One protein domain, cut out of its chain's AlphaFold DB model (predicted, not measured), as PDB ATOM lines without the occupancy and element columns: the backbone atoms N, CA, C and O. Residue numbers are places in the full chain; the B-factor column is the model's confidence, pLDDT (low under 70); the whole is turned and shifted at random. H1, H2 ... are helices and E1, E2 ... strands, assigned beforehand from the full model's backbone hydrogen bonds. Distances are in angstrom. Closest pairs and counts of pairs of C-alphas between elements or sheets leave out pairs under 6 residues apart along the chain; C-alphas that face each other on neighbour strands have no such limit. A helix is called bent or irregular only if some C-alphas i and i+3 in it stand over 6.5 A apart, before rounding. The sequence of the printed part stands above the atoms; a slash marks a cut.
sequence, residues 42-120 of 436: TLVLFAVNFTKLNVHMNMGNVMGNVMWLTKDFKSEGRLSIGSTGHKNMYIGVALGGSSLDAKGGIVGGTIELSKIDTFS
ATOM      1  N   THR A  42     -48.588  42.834 -56.151       83.12
ATOM      2  CA  THR A  42     -48.692  42.384 -54.761       83.12
ATOM      3  C   THR A  42     -47.328  41.892 -54.310       83.12
ATOM      4  O   THR A  42     -46.818  40.914 -54.858       83.12
ATOM      5  N   LEU A  43     -46.757  42.543 -53.296       83.62
ATOM      6  CA  LEU A  43     -45.483  42.167 -52.695       83.62
ATOM      7  C   LEU A  43     -45.694  41.583 -51.295       83.62
ATOM      8  O   LEU A  43     -46.061  42.296 -50.362       83.62
ATOM      9  N   VAL A  44     -45.395  40.297 -51.137       84.00
ATOM     10  CA  VAL A  44     -45.297  39.618 -49.842       84.00
ATOM     11  C   VAL A  44     -43.823  39.462 -49.478       84.00
ATOM     12  O   VAL A  44     -43.025  38.970 -50.277       84.00
ATOM     13  N   LEU A  45     -43.465  39.856 -48.259       87.44
ATOM     14  CA  LEU A  45     -42.154  39.620 -47.655       87.44
ATOM     15  C   LEU A  45     -42.351  38.830 -46.360       87.44
ATOM     16  O   LEU A  45     -43.253  39.145 -45.584       87.44
ATOM     17  N   PHE A  46     -41.500  37.841 -46.101       84.25
ATOM     18  CA  PHE A  46     -41.443  37.162 -44.808       84.25
ATOM     19  C   PHE A  46     -40.001  36.989 -44.336       84.25
ATOM     20  O   PHE A  46     -39.087  36.794 -45.135       84.25
ATOM     21  N   ALA A  47     -39.810  37.036 -43.020       87.25
ATOM     22  CA  ALA A  47     -38.551  36.717 -42.361       87.25
ATOM     23  C   ALA A  47     -38.847  36.004 -41.037       87.25
ATOM     24  O   ALA A  47     -39.638  36.476 -40.221       87.25
ATOM     25  N   VAL A  48     -38.216  34.852 -40.837       86.00
ATOM     26  CA  VAL A  48     -38.365  33.968 -39.681       86.00
ATOM     27  C   VAL A  48     -36.967  33.654 -39.169       86.00
ATOM     28  O   VAL A  48     -36.125  33.167 -39.920       86.00
ATOM     29  N   ASN A  49     -36.704  33.934 -37.896       88.12
ATOM     30  CA  ASN A  49     -35.398  33.731 -37.273       88.12
ATOM     31  C   ASN A  49     -35.593  33.034 -35.922       88.12
ATOM     32  O   ASN A  49     -36.078  33.645 -34.970       88.12
ATOM     33  N   PHE A  50     -35.231  31.754 -35.848       86.50
ATOM     34  CA  PHE A  50     -35.266  30.956 -34.627       86.50
ATOM     35  C   PHE A  50     -33.837  30.603 -34.212       86.50
ATOM     36  O   PHE A  50     -33.177  29.773 -34.836       86.50
ATOM     37  N   THR A  51     -33.376  31.175 -33.099       86.88
ATOM     38  CA  THR A  51     -32.091  30.807 -32.475       86.88
ATOM     39  C   THR A  51     -32.037  29.317 -32.131       86.88
ATOM     40  O   THR A  51     -31.002  28.668 -32.284       86.88
ATOM     41  N   LYS A  52     -33.170  28.748 -31.697       88.38
ATOM     42  CA  LYS A  52     -33.319  27.330 -31.370       88.38
ATOM     43  C   LYS A  52     -34.774  26.887 -31.544       88.38
ATOM     44  O   LYS A  52     -35.649  27.384 -30.843       88.38
ATOM     45  N   LEU A  53     -35.017  25.918 -32.422       87.62
ATOM     46  CA  LEU A  53     -36.283  25.188 -32.522       87.62
ATOM     47  C   LEU A  53     -36.068  23.779 -31.962       87.62
ATOM     48  O   LEU A  53     -35.149  23.086 -32.385       87.62
ATOM     49  N   ASN A  54     -36.895  23.363 -31.005       89.81
ATOM     50  CA  ASN A  54     -36.819  22.047 -30.376       89.81
ATOM     51  C   ASN A  54     -38.211  21.410 -30.380       89.81
ATOM     52  O   ASN A  54     -39.124  21.944 -29.750       89.81
ATOM     53  N   VAL A  55     -38.368  20.295 -31.087       90.81
ATOM     54  CA  VAL A  55     -39.640  19.590 -31.265       90.81
ATOM     55  C   VAL A  55     -39.480  18.163 -30.757       90.81
ATOM     56  O   VAL A  55     -38.694  17.388 -31.298       90.81
ATOM     57  N   HIS A  56     -40.237  17.817 -29.718       90.19
ATOM     58  CA  HIS A  56     -40.359  16.440 -29.251       90.19
ATOM     59  C   HIS A  56     -41.583  15.800 -29.911       90.19
ATOM     60  O   HIS A  56     -42.676  16.365 -29.878       90.19
ATOM     61  N   MET A  57     -41.395  14.634 -30.516       88.94
ATOM     62  CA  MET A  57     -42.426  13.864 -31.206       88.94
ATOM     63  C   MET A  57     -42.460  12.448 -30.633       88.94
ATOM     64  O   MET A  57     -41.421  11.901 -30.277       88.94
ATOM     65  N   ASN A  58     -43.631  11.818 -30.609       84.50
ATOM     66  CA  ASN A  58     -43.737  10.372 -30.435       84.50
ATOM     67  C   ASN A  58     -44.249   9.784 -31.754       84.50
ATOM     68  O   ASN A  58     -45.356  10.096 -32.188       84.50
ATOM     69  N   MET A  59     -43.419   8.974 -32.408       81.50
ATOM     70  CA  MET A  59     -43.690   8.362 -33.712       81.50
ATOM     71  C   MET A  59     -44.089   6.881 -33.579       81.50
ATOM     72  O   MET A  59     -43.848   6.069 -34.476       81.50
ATOM     73  N   GLY A  60     -44.695   6.525 -32.442       79.44
ATOM     74  CA  GLY A  60     -45.198   5.189 -32.139       79.44
ATOM     75  C   GLY A  60     -44.102   4.122 -32.114       79.44
ATOM     76  O   GLY A  60     -42.914   4.412 -32.007       79.44
ATOM     77  N   ASN A  61     -44.501   2.858 -32.252       78.88
ATOM     78  CA  ASN A  61     -43.613   1.704 -32.062       78.88
ATOM     79  C   ASN A  61     -42.424   1.640 -33.049       78.88
ATOM     80  O   ASN A  61     -41.471   0.900 -32.811       78.88
ATOM     81  N   VAL A  62     -42.466   2.384 -34.163       78.31
ATOM     82  CA  VAL A  62     -41.419   2.338 -35.196       78.31
ATOM     83  C   VAL A  62     -40.198   3.167 -34.805       78.31
ATOM     84  O   VAL A  62     -39.103   2.623 -34.848       78.31
ATOM     85  N   MET A  63     -40.360   4.430 -34.390       76.12
ATOM     86  CA  MET A  63     -39.233   5.306 -33.994       76.12
ATOM     87  C   MET A  63     -39.247   5.751 -32.523       76.12
ATOM     88  O   MET A  63     -38.258   6.298 -32.039       76.12
ATOM     89  N   GLY A  64     -40.324   5.475 -31.785       86.12
ATOM     90  CA  GLY A  64     -40.457   5.833 -30.376       86.12
ATOM     91  C   GLY A  64     -40.507   7.344 -30.165       86.12
ATOM     92  O   GLY A  64     -41.183   8.069 -30.899       86.12
ATOM     93  N   ASN A  65     -39.782   7.816 -29.154       87.31
ATOM     94  CA  ASN A  65     -39.615   9.237 -28.880       87.31
ATOM     95  C   ASN A  65     -38.509   9.803 -29.778       87.31
ATOM     96  O   ASN A  65     -37.385   9.297 -29.795       87.31
ATOM     97  N   VAL A  66     -38.826  10.872 -30.503       88.12
ATOM     98  CA  VAL A  66     -37.930  11.546 -31.443       88.12
ATOM     99  C   VAL A  66     -37.749  12.997 -31.013       88.12
ATOM    100  O   VAL A  66     -38.716  13.746 -30.872       88.12
ATOM    101  N   MET A  67     -36.500  13.401 -30.813       89.62
ATOM    102  CA  MET A  67     -36.101  14.776 -30.526       89.62
ATOM    103  C   MET A  67     -35.519  15.402 -31.793       89.62
ATOM    104  O   MET A  67     -34.455  14.987 -32.247       89.62
ATOM    105  N   TRP A  68     -36.182  16.416 -32.351       89.81
ATOM    106  CA  TRP A  68     -35.636  17.228 -33.440       89.81
ATOM    107  C   TRP A  68     -35.238  18.614 -32.924       89.81
ATOM    108  O   TRP A  68     -36.071  19.379 -32.439       89.81
ATOM    109  N   LEU A  69     -33.951  18.936 -33.036       89.94
ATOM    110  CA  LEU A  69     -33.351  20.189 -32.594       89.94
ATOM    111  C   LEU A  69     -32.646  20.886 -33.763       89.94
ATOM    112  O   LEU A  69     -31.614  20.409 -34.233       89.94
ATOM    113  N   THR A  70     -33.139  22.058 -34.153       88.75
ATOM    114  CA  THR A  70     -32.494  22.952 -35.128       88.75
ATOM    115  C   THR A  70     -31.963  24.199 -34.422       88.75
ATOM    116  O   THR A  70     -32.641  24.777 -33.568       88.75
ATOM    117  N   LYS A  71     -30.748  24.628 -34.772       89.38
ATOM    118  CA  LYS A  71     -30.078  25.829 -34.251       89.38
ATOM    119  C   LYS A  71     -29.903  26.864 -35.358       89.38
ATOM    120  O   LYS A  71     -29.648  26.497 -36.506       89.38
ATOM    121  N   ASP A  72     -30.013  28.139 -34.995       86.62
ATOM    122  CA  ASP A  72     -29.782  29.295 -35.871       86.62
ATOM    123  C   ASP A  72     -30.538  29.212 -37.209       86.62
ATOM    124  O   ASP A  72     -29.995  29.517 -38.272       86.62
ATOM    125  N   PHE A  73     -31.795  28.760 -37.155       85.81
ATOM    126  CA  PHE A  73     -32.666  28.657 -38.320       85.81
ATOM    127  C   PHE A  73     -33.100  30.047 -38.775       85.81
ATOM    128  O   PHE A  73     -33.691  30.811 -38.009       85.81
ATOM    129  N   LYS A  74     -32.850  30.359 -40.042       85.81
ATOM    130  CA  LYS A  74     -33.230  31.610 -40.694       85.81
ATOM    131  C   LYS A  74     -33.940  31.266 -41.990       85.81
ATOM    132  O   LYS A  74     -33.397  30.534 -42.806       85.81
ATOM    133  N   SER A  75     -35.142  31.783 -42.184       84.50
ATOM    134  CA  SER A  75     -35.894  31.638 -43.425       84.50
ATOM    135  C   SER A  75     -36.413  33.005 -43.834       84.50
ATOM    136  O   SER A  75     -37.150  33.634 -43.077       84.50
ATOM    137  N   GLU A  76     -36.002  33.489 -44.998       86.38
ATOM    138  CA  GLU A  76     -36.472  34.747 -45.576       86.38
ATOM    139  C   GLU A  76     -37.066  34.488 -46.959       86.38
ATOM    140  O   GLU A  76     -36.655  33.565 -47.667       86.38
ATOM    141  N   GLY A  77     -38.021  35.308 -47.371       79.56
ATOM    142  CA  GLY A  77     -38.579  35.189 -48.703       79.56
ATOM    143  C   GLY A  77     -39.300  36.430 -49.186       79.56
ATOM    144  O   GLY A  77     -39.788  37.257 -48.412       79.56
ATOM    145  N   ARG A  78     -39.357  36.534 -50.509       84.94
ATOM    146  CA  ARG A  78     -40.051  37.570 -51.267       84.94
ATOM    147  C   ARG A  78     -40.910  36.887 -52.315       84.94
ATOM    148  O   ARG A  78     -40.401  36.082 -53.083       84.94
ATOM    149  N   LEU A  79     -42.180  37.252 -52.385       79.56
ATOM    150  CA  LEU A  79     -43.093  36.858 -53.451       79.56
ATOM    151  C   LEU A  79     -43.725  38.127 -54.023       79.56
ATOM    152  O   LEU A  79     -44.527  38.777 -53.360       79.56
ATOM    153  N   SER A  80     -43.333  38.478 -55.242       80.62
ATOM    154  CA  SER A  80     -43.999  39.490 -56.060       80.62
ATOM    155  C   SER A  80     -44.923  38.798 -57.061       80.62
ATOM    156  O   SER A  80     -44.541  37.793 -57.668       80.62
ATOM    157  N   ILE A  81     -46.141  39.317 -57.211       81.75
ATOM    158  CA  ILE A  81     -47.138  38.874 -58.190       81.75
ATOM    159  C   ILE A  81     -47.669  40.118 -58.903       81.75
ATOM    160  O   ILE A  81     -48.266  40.978 -58.259       81.75
ATOM    161  N   GLY A  82     -47.466  40.202 -60.217       79.62
ATOM    162  CA  GLY A  82     -47.995  41.272 -61.060       79.62
ATOM    163  C   GLY A  82     -49.321  40.907 -61.736       79.62
ATOM    164  O   GLY A  82     -49.570  39.743 -62.059       79.62
ATOM    165  N   SER A  83     -50.134  41.917 -62.049       72.56
ATOM    166  CA  SER A  83     -51.357  41.806 -62.866       72.56
ATOM    167  C   SER A  83     -51.114  41.245 -64.271       72.56
ATOM    168  O   SER A  83     -52.020  40.705 -64.895       72.56
ATOM    169  N   THR A  84     -49.878  41.355 -64.754       65.00
ATOM    170  CA  THR A  84     -49.354  40.789 -66.005       65.00
ATOM    171  C   THR A  84     -49.075  39.282 -65.932       65.00
ATOM    172  O   THR A  84     -48.625  38.695 -66.909       65.00
ATOM    173  N   GLY A  85     -49.308  38.637 -64.784       56.16
ATOM    174  CA  GLY A  85     -49.077  37.205 -64.574       56.16
ATOM    175  C   GLY A  85     -47.645  36.842 -64.169       56.16
ATOM    176  O   GLY A  85     -47.419  35.716 -63.719       56.16
ATOM    177  N   HIS A  86     -46.694  37.780 -64.251       50.91
ATOM    178  CA  HIS A  86     -45.334  37.583 -63.747       50.91
ATOM    179  C   HIS A  86     -45.341  37.322 -62.234       50.91
ATOM    180  O   HIS A  86     -45.940  38.068 -61.456       50.91
ATOM    181  N   LYS A  87     -44.644  36.260 -61.818       62.00
ATOM    182  CA  LYS A  87     -44.457  35.871 -60.416       62.00
ATOM    183  C   LYS A  87     -42.966  35.732 -60.147       62.00
ATOM    184  O   LYS A  87     -42.310  34.907 -60.776       62.00
ATOM    185  N   ASN A  88     -42.440  36.515 -59.215       56.88
ATOM    186  CA  ASN A  88     -41.040  36.455 -58.805       56.88
ATOM    187  C   ASN A  88     -40.980  36.001 -57.342       56.88
ATOM    188  O   ASN A  88     -41.409  36.733 -56.447       56.88
ATOM    189  N   MET A  89     -40.500  34.774 -57.117       64.94
ATOM    190  CA  MET A  89     -40.455  34.138 -55.803       64.94
ATOM    191  C   MET A  89     -39.018  33.786 -55.408       64.94
ATOM    192  O   MET A  89     -38.360  32.977 -56.057       64.94
ATOM    193  N   TYR A  90     -38.575  34.347 -54.289       64.94
ATOM    194  CA  TYR A  90     -37.337  34.019 -53.596       64.94
ATOM    195  C   TYR A  90     -37.674  33.394 -52.243       64.94
ATOM    196  O   TYR A  90     -38.472  33.957 -51.492       64.94
ATOM    197  N   ILE A  91     -37.051  32.262 -51.918       75.44
ATOM    198  CA  ILE A  91     -37.073  31.662 -50.581       75.44
ATOM    199  C   ILE A  91     -35.642  31.239 -50.252       75.44
ATOM    200  O   ILE A  91     -35.092  30.341 -50.885       75.44
ATOM    201  N   GLY A  92     -35.042  31.896 -49.266       72.56
ATOM    202  CA  GLY A  92     -33.753  31.540 -48.696       72.56
ATOM    203  C   GLY A  92     -33.950  30.883 -47.337       72.56
ATOM    204  O   GLY A  92     -34.546  31.481 -46.449       72.56
ATOM    205  N   VAL A  93     -33.436  29.667 -47.160       80.19
ATOM    206  CA  VAL A  93     -33.433  28.961 -45.867       80.19
ATOM    207  C   VAL A  93     -31.993  28.709 -45.451       80.19
ATOM    208  O   VAL A  93     -31.183  28.309 -46.277       80.19
ATOM    209  N   ALA A  94     -31.677  28.888 -44.177       79.31
ATOM    210  CA  ALA A  94     -30.431  28.451 -43.575       79.31
ATOM    211  C   ALA A  94     -30.645  27.937 -42.151       79.31
ATOM    212  O   ALA A  94     -31.637  28.245 -41.492       79.31
ATOM    213  N   LEU A  95     -29.688  27.150 -41.675       86.94
ATOM    214  CA  LEU A  95     -29.620  26.633 -40.313       86.94
ATOM    215  C   LEU A  95     -28.158  26.401 -39.927       86.94
ATOM    216  O   LEU A  95     -27.374  25.895 -40.729       86.94
ATOM    217  N   GLY A  96     -27.790  26.757 -38.694       80.12
ATOM    218  CA  GLY A  96     -26.454  26.504 -38.138       80.12
ATOM    219  C   GLY A  96     -26.175  25.013 -37.922       80.12
ATOM    220  O   GLY A  96     -25.031  24.572 -38.009       80.12
ATOM    221  N   GLY A  97     -27.235  24.237 -37.688       85.88
ATOM    222  CA  GLY A  97     -27.231  22.777 -37.661       85.88
ATOM    223  C   GLY A  97     -28.596  22.225 -37.249       85.88
ATOM    224  O   GLY A  97     -29.405  22.936 -36.649       85.88
ATOM    225  N   SER A  98     -28.862  20.960 -37.568       88.69
ATOM    226  CA  SER A  98     -30.108  20.255 -37.241       88.69
ATOM    227  C   SER A  98     -29.818  18.806 -36.860       88.69
ATOM    228  O   SER A  98     -29.428  18.013 -37.713       88.69
ATOM    229  N   SER A  99     -30.056  18.443 -35.601       88.88
ATOM    230  CA  SER A  99     -29.912  17.080 -35.080       88.88
ATOM    231  C   SER A  99     -31.287  16.454 -34.832       88.88
ATOM    232  O   SER A  99     -32.098  17.034 -34.105       88.88
ATOM    233  N   LEU A 100     -31.540  15.273 -35.391       89.50
ATOM    234  CA  LEU A 100     -32.712  14.442 -35.115       89.50
ATOM    235  C   LEU A 100     -32.259  13.156 -34.419       89.50
ATOM    236  O   LEU A 100     -31.388  12.463 -34.931       89.50
ATOM    237  N   ASP A 101     -32.843  12.840 -33.268       90.50
ATOM    238  CA  ASP A 101     -32.446  11.728 -32.397       90.50
ATOM    239  C   ASP A 101     -33.672  10.878 -32.026       90.50
ATOM    240  O   ASP A 101     -34.576  11.363 -31.349       90.50
ATOM    241  N   ALA A 102     -33.723   9.631 -32.506       90.12
ATOM    242  CA  ALA A 102     -34.867   8.721 -32.388       90.12
ATOM    243  C   ALA A 102     -34.552   7.530 -31.468       90.12
ATOM    244  O   ALA A 102     -33.582   6.797 -31.698       90.12
ATOM    245  N   LYS A 103     -35.364   7.335 -30.418       88.19
ATOM    246  CA  LYS A 103     -35.102   6.402 -29.309       88.19
ATOM    247  C   LYS A 103     -36.370   5.685 -28.830       88.19
ATOM    248  O   LYS A 103     -37.406   6.295 -28.584       88.19
ATOM    249  N   GLY A 104     -36.248   4.377 -28.597       79.62
ATOM    250  CA  GLY A 104     -37.309   3.541 -28.018       79.62
ATOM    251  C   GLY A 104     -38.287   2.915 -29.022       79.62
ATOM    252  O   GLY A 104     -39.235   2.265 -28.595       79.62
ATOM    253  N   GLY A 105     -38.066   3.090 -30.327       79.94
ATOM    254  CA  GLY A 105     -38.734   2.322 -31.384       79.94
ATOM    255  C   GLY A 105     -37.872   1.175 -31.924       79.94
ATOM    256  O   GLY A 105     -36.714   1.014 -31.536       79.94
ATOM    257  N   ILE A 106     -38.433   0.400 -32.856       79.06
ATOM    258  CA  ILE A 106     -37.728  -0.659 -33.612       79.06
ATOM    259  C   ILE A 106     -36.571  -0.082 -34.455       79.06
ATOM    260  O   ILE A 106     -35.555  -0.742 -34.659       79.06
ATOM    261  N   VAL A 107     -36.720   1.153 -34.934       76.06
ATOM    262  CA  VAL A 107     -35.719   1.930 -35.666       76.06
ATOM    263  C   VAL A 107     -35.300   3.104 -34.786       76.06
ATOM    264  O   VAL A 107     -36.128   3.919 -34.393       76.06
ATOM    265  N   GLY A 108     -34.009   3.206 -34.488       83.94
ATOM    266  CA  GLY A 108     -33.444   4.302 -33.706       83.94
ATOM    267  C   GLY A 108     -32.091   4.737 -34.252       83.94
ATOM    268  O   GLY A 108     -31.471   4.029 -35.046       83.94
ATOM    269  N   GLY A 109     -31.639   5.911 -33.828       85.12
ATOM    270  CA  GLY A 109     -30.386   6.509 -34.279       85.12
ATOM    271  C   GLY A 109     -30.435   8.032 -34.284       85.12
ATOM    272  O   GLY A 109     -31.473   8.639 -34.019       85.12
ATOM    273  N   THR A 110     -29.299   8.640 -34.609       87.06
ATOM    274  CA  THR A 110     -29.130  10.094 -34.633       87.06
ATOM    275  C   THR A 110     -28.666  10.532 -36.023       87.06
ATOM    276  O   THR A 110     -27.719   9.972 -36.574       87.06
ATOM    277  N   ILE A 111     -29.336  11.528 -36.598       84.94
ATOM    278  CA  ILE A 111     -29.002  12.166 -37.874       84.94
ATOM    279  C   ILE A 111     -28.611  13.609 -37.567       84.94
ATOM    280  O   ILE A 111     -29.448  14.388 -37.112       84.94
ATOM    281  N   GLU A 112     -27.362  13.977 -37.836       87.00
ATOM    282  CA  GLU A 112     -26.890  15.355 -37.693       87.00
ATOM    283  C   GLU A 112     -26.619  15.981 -39.059       87.00
ATOM    284  O   GLU A 112     -25.784  15.516 -39.835       87.00
ATOM    285  N   LEU A 113     -27.325  17.072 -39.337       80.44
ATOM    286  CA  LEU A 113     -27.018  18.006 -40.408       80.44
ATOM    287  C   LEU A 113     -26.183  19.140 -39.808       80.44
ATOM    288  O   LEU A 113     -26.589  19.776 -38.831       80.44
ATOM    289  N   SER A 114     -25.021  19.396 -40.403       82.00
ATOM    290  CA  SER A 114     -24.215  20.585 -40.125       82.00
ATOM    291  C   SER A 114     -24.860  21.831 -40.759       82.00
ATOM    292  O   SER A 114     -26.051  21.827 -41.084       82.00
ATOM    293  N   LYS A 115     -24.107  22.926 -40.907       80.44
ATOM    294  CA  LYS A 115     -24.631  24.163 -41.488       80.44
ATOM    295  C   LYS A 115     -25.149  23.926 -42.913       80.44
ATOM    296  O   LYS A 115     -24.385  23.508 -43.782       80.44
ATOM    297  N   ILE A 116     -26.414  24.259 -43.158       68.44
ATOM    298  CA  ILE A 116     -27.005  24.319 -44.499       68.44
ATOM    299  C   ILE A 116     -27.355  25.779 -44.771       68.44
ATOM    300  O   ILE A 116     -28.093  26.379 -43.993       68.44
ATOM    301  N   ASP A 117     -26.847  26.336 -45.873       65.06
ATOM    302  CA  ASP A 117     -27.274  27.623 -46.426       65.06
ATOM    303  C   ASP A 117     -27.866  27.388 -47.824       65.06
ATOM    304  O   ASP A 117     -27.144  27.126 -48.784       65.06
ATOM    305  N   THR A 118     -29.181  27.517 -47.962       60.62
ATOM    306  CA  THR A 118     -29.922  27.415 -49.232       60.62
ATOM    307  C   THR A 118     -30.154  28.799 -49.863       60.62
ATOM    308  O   THR A 118     -31.040  28.972 -50.697       60.62
ATOM    309  N   PHE A 119     -29.373  29.817 -49.475       54.69
ATOM    310  CA  PHE A 119     -29.444  31.196 -49.987       54.69
ATOM    311  C   PHE A 119     -28.891  31.333 -51.421       54.69
ATOM    312  O   PHE A 119     -28.000  32.141 -51.688       54.69
ATOM    313  N   SER A 120     -29.437  30.572 -52.370       55.53
ATOM    314  CA  SER A 120     -29.119  30.681 -53.797       55.53
ATOM    315  C   SER A 120     -29.719  31.963 -54.383       55.53
ATOM    316  O   SER A 120     -30.766  31.941 -55.030       55.53
TER     317      SER A 120
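What this domain is: This is residues 42 to 120 of the 436 residues of the protein "(California timema) hypothetical protein" of Timema californicum (UniProt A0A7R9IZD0). One long, narrow sheet is bent across its middle into a wide V, with E1 and E2 running side by side through both arms. E3 lines E2 in one arm, E4 and E5 continue the sheet in the other, and the short helix H1 sits at that arm's far end. The printed part has 79 residues with five named strands and one named helix, H1, which comes between E1 and E2 along the chain; its class is mostly strand, and in the branched sheet the neighbour pairs E1 and E2, E2 and E3, E2 and E4, and E4 and E5 are antiparallel. It is only just loose, close to extended, with a radius of gyration of the C-alphas of 17.3 A and spans of 54 by 23 by 17 A.

How they stand to each other: E2, residues 64 to 82, bends by 74 degrees at residue 72. E1, residues 42 to 58, bends by 81 degrees at residue 51 and lies on one side of E2, antiparallel at 176 degrees; N 44 and O 79 are 2.8 A apart, within hydrogen-bond range. On the other side are E3, residues 87 to 95, beside residues 72 to 81, and E4, residues 97 to 104, beside residues 64 to 71. Within hydrogen-bond range are N 76 and O 92 of E2 and E3, a hairpin, at 2.9 A, and N 67 and O 101 of E2 and E4 at 2.9 A. E3 runs on into E4 at 66 degrees. E5, residues 109 to 113, forms a hairpin with E4, with N 100 and O 111 at 2.8 A; it is apart from E1 and E3. H1, residues 60 to 63, is on the sheet at a height of 6.4 A; its closest C-alphas to E4 are Met 63 and Ala 102, 5.8 A. H1 is too short for an O i to N i+4 pair.

Where its parts are: E1 begins at C-alpha 42, (-48.692, 42.384, -54.761), and spans 40.5 A; E2 spans 47.5 A, E3 26.6 A, E4 23.8 A, E5 13.5 A and H1 6.2 A. E5 ends at C-alpha 113, (-27.018, 18.006, -40.408).

The domain as a whole: The two C-alphas farthest apart, of Thr 84 and Gly 104, are 54.5 A apart. The printed part has no cut, and its links between named elements are tight. Residues 116 to 117 pair antiparallel with residues 94 to 95 of E3. Confidence is under 70 at residues 84 to 90 and 116 to 120.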